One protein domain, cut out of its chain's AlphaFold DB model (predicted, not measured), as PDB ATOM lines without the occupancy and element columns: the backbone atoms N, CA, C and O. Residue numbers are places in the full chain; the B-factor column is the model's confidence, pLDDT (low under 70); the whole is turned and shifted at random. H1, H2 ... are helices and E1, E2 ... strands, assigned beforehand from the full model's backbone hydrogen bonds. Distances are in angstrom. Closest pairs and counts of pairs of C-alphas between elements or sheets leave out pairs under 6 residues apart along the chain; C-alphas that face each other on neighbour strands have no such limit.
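Overview. This is residues 38 to 104 of the 110 residues of an uncharacterized protein of Dehalococcoidia bacterium (UniProt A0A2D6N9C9). A helical hairpin of H1 and H2 makes one end, and a twisted ribbon of two strands, E1 and E2, forms a separate lobe at the other. Between them the short helices H3 and H4 sit by the last residues of H2, H3 turning off at a corner. The printed part has 67 residues, with four named helices and two named strands in the order H1 H2 H3 H4 E1 E2 along the chain; the class is mixed, helices and strands, and the sheet, E1 - E2, is antiparallel. The whole is only just loose, close to compact, with a radius of gyration of the C-alphas of 13.1 A and spans of 37 by 27 by 20 A.

Arrangement. E1, residues 90 to 95, and E2, residues 98 to 103, form an antiparallel hairpin at 144 degrees, with N 91 and O 102 within hydrogen-bond range at 2.8 A. H4, residues 81 to 85, comes nearest to E1 at the C-alphas of Phe 84 and Ile 90, 7.6 A apart. The hub is H2, residues 57 to 69, which only just touches H4, with 3 pairs of C-alphas within 8 A, the closest Leu 67 and Arg 81 at 6.4 A. H3, residues 71 to 77, touches H2 only at the corner, closest at C-alphas 67 and 74, 4.7 A. H1, residues 38 to 52, touches H2 with residues 47 to 51 alone, closest at the C-alphas of Leu 50 and Thr 59, 5.5 A. This helical hairpin has a shallow tilt of 23 degrees, opposite ways. H1 and E1 are apart. Every O i to N i+4 pair is within hydrogen-bond range in H1, H2 and H4; H3 has 1 of 3, and 2 of 4 O i to N i+3 pairs.

Along the chain. E1 measures 15.2 A and E2 16.2 A, ending at C-alpha 103 (212.613, 186.034, 178.792). H1 measures 21.2 A from C-alpha 38 (203.521, 197.732, 152.030), and H2 17.7 A.

Size, cuts and confidence. The C-alphas of Asp 53 and Asn 96 are the two farthest apart, 38.9 A. The printed part has no cut, and its five links are tight. Mean pLDDT of the printed part is 75.9, with residues 53 to 54, 78 to 92 and 98 to 104 under 70.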
ATOM      1  N   THR A  38     203.242 196.307 152.198       91.62
ATOM      2  CA  THR A  38     203.521 197.732 152.030       91.62
ATOM      3  C   THR A  38     203.582 198.416 153.388       91.62
ATOM      4  O   THR A  38     204.543 199.137 153.658       91.62
ATOM      5  N   ALA A  39     202.644 198.101 154.284       91.94
ATOM      6  CA  ALA A  39     202.630 198.605 155.650       91.94
ATOM      7  C   ALA A  39     203.900 198.190 156.415       91.94
ATOM      8  O   ALA A  39     204.550 199.021 157.045       91.94
ATOM      9  N   LEU A  40     204.320 196.924 156.306       91.81
ATOM     10  CA  LEU A  40     205.555 196.428 156.925       91.81
ATOM     11  C   LEU A  40     206.807 197.117 156.371       91.81
ATOM     12  O   LEU A  40     207.704 197.466 157.138       91.81
ATOM     13  N   ARG A  41     206.881 197.343 155.051       92.94
ATOM     14  CA  ARG A  41     208.002 198.069 154.431       92.94
ATOM     15  C   ARG A  41     208.073 199.513 154.916       92.94
ATOM     16  O   ARG A  41     209.157 199.972 155.259       92.94
ATOM     17  N   LYS A  42     206.933 200.205 154.977       92.25
ATOM     18  CA  LYS A  42     206.832 201.571 155.504       92.25
ATOM     19  C   LYS A  42     207.247 201.635 156.978       92.25
ATOM     20  O   LYS A  42     208.070 202.470 157.335       92.25
ATOM     21  N   ALA A  43     206.764 200.707 157.805       91.19
ATOM     22  CA  ALA A  43     207.121 200.632 159.222       91.19
ATOM     23  C   ALA A  43     208.624 200.374 159.427       91.19
ATOM     24  O   ALA A  43     209.251 201.002 160.279       91.19
ATOM     25  N   LEU A  44     209.226 199.500 158.612       91.62
ATOM     26  CA  LEU A  44     210.666 199.247 158.642       91.62
ATOM     27  C   LEU A  44     211.475 200.479 158.219       91.62
ATOM     28  O   LEU A  44     212.457 200.808 158.873       91.62
ATOM     29  N   LEU A  45     211.069 201.168 157.148       91.50
ATOM     30  CA  LEU A  45     211.732 202.394 156.695       91.50
ATOM     31  C   LEU A  45     211.662 203.500 157.754       91.50
ATOM     32  O   LEU A  45     212.665 204.163 158.000       91.50
ATOM     33  N   ALA A  46     210.512 203.649 158.415       89.50
ATOM     34  CA  ALA A  46     210.349 204.573 159.531       89.50
ATOM     35  C   ALA A  46     211.279 204.224 160.703       89.50
ATOM     36  O   ALA A  46     211.956 205.107 161.216       89.50
ATOM     37  N   LEU A  47     211.386 202.944 161.084       88.38
ATOM     38  CA  LEU A  47     212.336 202.503 162.116       88.38
ATOM     39  C   LEU A  47     213.789 202.807 161.733       88.38
ATOM     40  O   LEU A  47     214.538 203.318 162.557       88.38
ATOM     41  N   VAL A  48     214.188 202.524 160.490       87.94
ATOM     42  CA  VAL A  48     215.547 202.826 160.010       87.94
ATOM     43  C   VAL A  48     215.829 204.323 160.110       87.94
ATOM     44  O   VAL A  48     216.851 204.699 160.674       87.94
ATOM     45  N   TYR A  49     214.906 205.163 159.642       85.75
ATOM     46  CA  TYR A  49     215.029 206.618 159.724       85.75
ATOM     47  C   TYR A  49     215.132 207.115 161.175       85.75
ATOM     48  O   TYR A  49     216.000 207.909 161.502       85.75
ATOM     49  N   LEU A  50     214.298 206.597 162.076       83.81
ATOM     50  CA  LEU A  50     214.300 206.993 163.490       83.81
ATOM     51  C   LEU A  50     215.525 206.496 164.272       83.81
ATOM     52  O   LEU A  50     215.763 206.938 165.388       83.81
ATOM     53  N   THR A  51     216.280 205.542 163.728       82.94
ATOM     54  CA  THR A  51     217.500 205.013 164.365       82.94
ATOM     55  C   THR A  51     218.786 205.556 163.748       82.94
ATOM     56  O   THR A  51     219.857 205.282 164.288       82.94
ATOM     57  N   SER A  52     218.717 206.306 162.639       79.38
ATOM     58  CA  SER A  52     219.917 206.812 161.962       79.38
ATOM     59  C   SER A  52     220.591 207.968 162.698       79.38
ATOM     60  O   SER A  52     221.809 208.100 162.591       79.38
ATOM     61  N   ASP A  53     219.825 208.749 163.466       65.69
ATOM     62  CA  ASP A  53     220.287 209.988 164.110       65.69
ATOM     63  C   ASP A  53     220.454 209.874 165.641       65.69
ATOM     64  O   ASP A  53     220.745 210.881 166.278       65.69
ATOM     65  N   ASP A  54     220.364 208.649 166.190       68.50
ATOM     66  CA  ASP A  54     220.376 208.238 167.616       68.50
ATOM     67  C   ASP A  54     218.990 207.803 168.148       68.50
ATOM     68  O   ASP A  54     217.941 208.180 167.623       68.50
ATOM     69  N   VAL A  55     218.966 206.926 169.160       71.50
ATOM     70  CA  VAL A  55     217.718 206.376 169.718       71.50
ATOM     71  C   VAL A  55     217.031 207.443 170.569       71.50
ATOM     72  O   VAL A  55     217.341 207.613 171.747       71.50
ATOM     73  N   SER A  56     216.070 208.150 169.972       76.44
ATOM     74  CA  SER A  56     215.306 209.196 170.650       76.44
ATOM     75  C   SER A  56     214.064 208.652 171.380       76.44
ATOM     76  O   SER A  56     213.648 207.491 171.235       76.44
ATOM     77  N   LEU A  57     213.426 209.517 172.175       77.06
ATOM     78  CA  LEU A  57     212.118 209.236 172.780       77.06
ATOM     79  C   LEU A  57     211.056 208.926 171.712       77.06
ATOM     80  O   LEU A  57     210.188 208.083 171.942       77.06
ATOM     81  N   ALA A  58     211.148 209.549 170.533       76.81
ATOM     82  CA  ALA A  58     210.238 209.300 169.419       76.81
ATOM     83  C   ALA A  58     210.414 207.883 168.854       76.81
ATOM     84  O   ALA A  58     209.427 207.198 168.581       76.81
ATOM     85  N   THR A  59     211.656 207.404 168.762       82.44
ATOM     86  CA  THR A  59     211.978 206.028 168.359       82.44
ATOM     87  C   THR A  59     211.371 205.018 169.328       82.44
ATOM     88  O   THR A  59     210.721 204.063 168.903       82.44
ATOM     89  N   SER A  60     211.504 205.264 170.635       80.06
ATOM     90  CA  SER A  60     210.907 204.416 171.677       80.06
ATOM     91  C   SER A  60     209.376 204.394 171.597       80.06
ATOM     92  O   SER A  60     208.773 203.318 171.588       80.06
ATOM     93  N   ALA A  61     208.743 205.563 171.455       81.19
ATOM     94  CA  ALA A  61     207.290 205.681 171.326       81.19
ATOM     95  C   ALA A  61     206.755 204.978 170.064       81.19
ATOM     96  O   ALA A  61     205.708 204.325 170.095       81.19
ATOM     97  N   PHE A  62     207.487 205.063 168.952       86.38
ATOM     98  CA  PHE A  62     207.113 204.393 167.710       86.38
ATOM     99  C   PHE A  62     207.225 202.869 167.809       86.38
ATOM    100  O   PHE A  62     206.320 202.152 167.376       86.38
ATOM    101  N   VAL A  63     208.298 202.364 168.426       85.69
ATOM    102  CA  VAL A  63     208.466 200.929 168.698       85.69
ATOM    103  C   VAL A  63     207.334 200.410 169.583       85.69
ATOM    104  O   VAL A  63     206.737 199.378 169.269       85.69
ATOM    105  N   GLU A  64     206.985 201.136 170.648       82.06
ATOM    106  CA  GLU A  64     205.864 200.771 171.517       82.06
ATOM    107  C   GLU A  64     204.547 200.708 170.731       82.06
ATOM    108  O   GLU A  64     203.811 199.718 170.814       82.06
ATOM    109  N   TRP A  65     204.269 201.722 169.906       86.62
ATOM    110  CA  TRP A  65     203.072 201.740 169.068       86.62
ATOM    111  C   TRP A  65     203.026 200.548 168.101       86.62
ATOM    112  O   TRP A  65     201.990 199.883 168.008       86.62
ATOM    113  N   ILE A  66     204.140 200.219 167.438       88.88
ATOM    114  CA  ILE A  66     204.231 199.065 166.531       88.88
ATOM    115  C   ILE A  66     203.888 197.760 167.263       88.88
ATOM    116  O   ILE A  66     203.101 196.949 166.769       88.88
ATOM    117  N   LEU A  67     204.452 197.549 168.451       84.56
ATOM    118  CA  LEU A  67     204.242 196.316 169.211       84.56
ATOM    119  C   LEU A  67     202.817 196.205 169.770       84.56
ATOM    120  O   LEU A  67     202.307 195.096 169.945       84.56
ATOM    121  N   MET A  68     202.159 197.337 170.031       81.12
ATOM    122  CA  MET A  68     200.862 197.377 170.706       81.12
ATOM    123  C   MET A  68     199.663 197.535 169.779       81.12
ATOM    124  O   MET A  68     198.586 197.028 170.102       81.12
ATOM    125  N   ARG A  69     199.813 198.262 168.670       84.44
ATOM    126  CA  ARG A  69     198.679 198.768 167.884       84.44
ATOM    127  C   ARG A  69     198.765 198.483 166.393       84.44
ATOM    128  O   ARG A  69     197.725 198.512 165.751       84.44
ATOM    129  N   PHE A  70     199.943 198.184 165.849       88.56
ATOM    130  CA  PHE A  70     200.101 197.898 164.424       88.56
ATOM    131  C   PHE A  70     199.779 196.423 164.131       88.56
ATOM    132  O   PHE A  70     200.585 195.559 164.492       88.56
ATOM    133  N   PRO A  71     198.626 196.073 163.525       85.62
ATOM    134  CA  PRO A  71     198.162 194.682 163.434       85.62
ATOM    135  C   PRO A  71     199.182 193.693 162.842       85.62
ATOM    136  O   PRO A  71     199.401 192.659 163.479       85.62
ATOM    137  N   PRO A  72     199.913 194.023 161.747       86.25
ATOM    138  CA  PRO A  72     200.881 193.104 161.135       86.25
ATOM    139  C   PRO A  72     201.944 192.556 162.097       86.25
ATOM    140  O   PRO A  72     202.458 191.448 161.915       86.25
ATOM    141  N   ILE A  73     202.280 193.334 163.129       84.06
ATOM    142  CA  ILE A  73     203.276 192.980 164.140       84.06
ATOM    143  C   ILE A  73     202.589 192.633 165.456       84.06
ATOM    144  O   ILE A  73     202.796 191.549 165.999       84.06
ATOM    145  N   SER A  74     201.741 193.522 165.960       84.00
ATOM    146  CA  SER A  74     201.146 193.418 167.286       84.00
ATOM    147  C   SER A  74     200.386 192.100 167.497       84.00
ATOM    148  O   SER A  74     200.442 191.538 168.596       84.00
ATOM    149  N   GLU A  75     199.707 191.558 166.480       81.69
ATOM    150  CA  GLU A  75     198.971 190.288 166.587       81.69
ATOM    151  C   GLU A  75     199.894 189.098 166.881       81.69
ATOM    152  O   GLU A  75     199.566 188.212 167.670       81.69
ATOM    153  N   ARG A  76     201.106 189.116 166.321       76.81
ATOM    154  CA  ARG A  76     202.103 188.050 166.492       76.81
ATOM    155  C   ARG A  76     202.742 188.061 167.879       76.81
ATOM    156  O   ARG A  76     203.289 187.049 168.309       76.81
ATOM    157  N   PHE A  77     202.657 189.189 168.583       70.06
ATOM    158  CA  PHE A  77     203.291 189.392 169.883       70.06
ATOM    159  C   PHE A  77     202.299 189.535 171.034       70.06
ATOM    160  O   PHE A  77     202.734 189.880 172.127       70.06
ATOM    161  N   HIS A  78     201.005 189.234 170.850       66.12
ATOM    162  CA  HIS A  78     199.967 189.382 171.888       66.12
ATOM    163  C   HIS A  78     200.383 188.867 173.278       66.12
ATOM    164  O   HIS A  78     200.169 189.561 174.269       66.12
ATOM    165  N   ASN A  79     201.055 187.713 173.347       66.56
ATOM    166  CA  ASN A  79     201.508 187.098 174.604       66.56
ATOM    167  C   ASN A  79     202.754 187.760 175.223       66.56
ATOM    168  O   ASN A  79     203.125 187.453 176.355       66.56
ATOM    169  N   HIS A  80     203.453 188.615 174.480       63.81
ATOM    170  CA  HIS A  80     204.734 189.216 174.866       63.81
ATOM    171  C   HIS A  80     204.690 190.748 174.894       63.81
ATOM    172  O   HIS A  80     205.653 191.368 175.333       63.81
ATOM    173  N   ARG A  81     203.566 191.365 174.500       64.19
ATOM    174  CA  ARG A  81     203.362 192.824 174.478       64.19
ATOM    175  C   ARG A  81     203.759 193.507 175.793       64.19
ATOM    176  O   ARG A  81     204.539 194.449 175.779       64.19
ATOM    177  N   GLN A  82     203.285 192.993 176.932       60.38
ATOM    178  CA  GLN A  82     203.616 193.554 178.251       60.38
ATOM    179  C   GLN A  82     205.100 193.428 178.618       60.38
ATOM    180  O   GLN A  82     205.605 194.259 179.365       60.38
ATOM    181  N   ARG A  83     205.794 192.416 178.096       62.31
ATOM    182  CA  ARG A  83     207.190 192.118 178.436       62.31
ATOM    183  C   ARG A  83     208.157 193.084 177.764       62.31
ATOM    184  O   ARG A  83     209.053 193.612 178.413       62.31
ATOM    185  N   PHE A  84     207.911 193.392 176.487       62.09
ATOM    186  CA  PHE A  84     208.669 194.416 175.762       62.09
ATOM    187  C   PHE A  84     208.535 195.800 176.411       62.09
ATOM    188  O   PHE A  84     209.521 196.518 176.514       62.09
ATOM    189  N   ILE A  85     207.341 196.146 176.907       60.59
ATOM    190  CA  ILE A  85     207.079 197.421 177.599       60.59
ATOM    191  C   ILE A  85     207.793 197.494 178.958       60.59
ATOM    192  O   ILE A  85     208.175 198.568 179.409       60.59
ATOM    193  N   ARG A  86     207.991 196.353 179.624       60.59
ATOM    194  CA  ARG A  86     208.636 196.271 180.944       60.59
ATOM    195  C   ARG A  86     210.167 196.229 180.895       60.59
ATOM    196  O   ARG A  86     210.780 196.016 181.935       60.59
ATOM    197  N   ASN A  87     210.783 196.440 179.727       59.16
ATOM    198  CA  ASN A  87     212.230 196.296 179.516       59.16
ATOM    199  C   ASN A  87     212.772 194.917 179.935       59.16
ATOM    200  O   ASN A  87     213.924 194.785 180.348       59.16
ATOM    201  N   GLU A  88     211.953 193.869 179.832       62.59
ATOM    202  CA  GLU A  88     212.424 192.513 180.090       62.59
ATOM    203  C   GLU A  88     213.398 192.093 178.975       62.59
ATOM    204  O   GLU A  88     213.139 192.284 177.784       62.59
ATOM    205  N   HIS A  89     214.544 191.513 179.346       61.16
ATOM    206  CA  HIS A  89     215.536 191.052 178.375       61.16
ATOM    207  C   HIS A  89     214.997 189.843 177.603       61.16
ATOM    208  O   HIS A  89     215.007 188.716 178.099       61.16
ATOM    209  N   ILE A  90     214.550 190.075 176.370       62.69
ATOM    210  CA  ILE A  90     214.031 189.030 175.490       62.69
ATOM    211  C   ILE A  90     215.149 188.512 174.576       62.69
ATOM    212  O   ILE A  90     215.814 189.272 173.875       62.69
ATOM    213  N   MET A  91     215.353 187.196 174.570       64.81
ATOM    214  CA  MET A  91     216.343 186.501 173.750       64.81
ATOM    215  C   MET A  91     215.663 185.631 172.697       64.81
ATOM    216  O   MET A  91     214.613 185.037 172.934       64.81
ATOM    217  N   ARG A  92     216.289 185.510 171.522       64.62
ATOM    218  CA  ARG A  92     215.820 184.611 170.464       64.62
ATOM    219  C   ARG A  92     216.348 183.199 170.705       64.62
ATOM    220  O   ARG A  92     217.557 182.988 170.686       64.62
ATOM    221  N   ALA A  93     215.449 182.237 170.849       71.81
ATOM    222  CA  ALA A  93     215.757 180.819 170.934       71.81
ATOM    223  C   ALA A  93     215.204 180.061 169.723       71.81
ATOM    224  O   ALA A  93     214.367 180.558 168.965       71.81
ATOM    225  N   ARG A  94     215.695 178.839 169.520       70.19
ATOM    226  CA  ARG A  94     215.168 177.919 168.512       70.19
ATOM    227  C   ARG A  94     214.817 176.607 169.196       70.19
ATOM    228  O   ARG A  94     215.708 175.928 169.692       70.19
ATOM    229  N   SER A  95     213.536 176.259 169.186       70.62
ATOM    230  CA  SER A  95     213.002 175.016 169.747       70.62
ATOM    231  C   SER A  95     212.138 174.336 168.692       70.62
ATOM    232  O   SER A  95     211.359 174.995 168.010       70.62
ATOM    233  N   ASN A  96     212.311 173.027 168.481       73.06
ATOM    234  CA  ASN A  96     211.525 172.242 167.515       73.06
ATOM    235  C   ASN A  96     211.392 172.890 166.121       73.06
ATOM    236  O   ASN A  96     210.324 172.905 165.511       73.06
ATOM    237  N   ASN A  97     212.496 173.451 165.620       72.56
ATOM    238  CA  ASN A  97     212.571 174.152 164.337       72.56
ATOM    239  C   ASN A  97     211.701 175.425 164.220       72.56
ATOM    240  O   ASN A  97     211.608 176.003 163.138       72.56
ATOM    241  N   LYS A  98     211.120 175.892 165.329       57.44
ATOM    242  CA  LYS A  98     210.428 177.175 165.461       57.44
ATOM    243  C   LYS A  98     211.329 178.177 166.176       57.44
ATOM    244  O   LYS A  98     212.150 177.815 167.019       57.44
ATOM    245  N   VAL A  99     211.211 179.441 165.784       67.75
ATOM    246  CA  VAL A  99     211.856 180.554 166.486       67.75
ATOM    247  C   VAL A  99     210.947 180.947 167.639       67.75
ATOM    248  O   VAL A  99     209.773 181.234 167.419       67.75
ATOM    249  N   GLU A 100     211.494 180.949 168.846       64.06
ATOM    250  CA  GLU A 100     210.790 181.308 170.074       64.06
ATOM    251  C   GLU A 100     211.513 182.476 170.752       64.06
ATOM    252  O   GLU A 100     212.709 182.693 170.543       64.06
ATOM    253  N   LEU A 101     210.779 183.255 171.543       61.53
ATOM    254  CA  LEU A 101     211.331 184.340 172.344       61.53
ATOM    255  C   LEU A 101     211.315 183.923 173.813       61.53
ATOM    256  O   LEU A 101     210.261 183.606 174.359       61.53
ATOM    257  N   LEU A 102     212.489 183.913 174.437       63.69
ATOM    258  CA  LEU A 102     212.663 183.613 175.854       63.69
ATOM    259  C   LEU A 102     212.863 184.905 176.633       63.69
ATOM    260  O   LEU A 102     213.524 185.821 176.152       63.69
ATOM    261  N   VAL A 103     212.325 184.957 177.844       58.94
ATOM    262  CA  VAL A 103     212.613 186.034 178.792       58.94
ATOM    263  C   VAL A 103     213.782 185.592 179.653       58.94
ATOM    264  O   VAL A 103     213.795 184.471 180.158       58.94
ATOM    265  N   ARG A 104     214.777 186.458 179.810       60.75
ATOM    266  CA  ARG A 104     215.935 186.221 180.668       60.75
ATOM    267  C   ARG A 104     215.554 186.449 182.138       60.75
ATOM    268  O   ARG A 104     215.991 187.423 182.731       60.75
TER     269      ARG A 104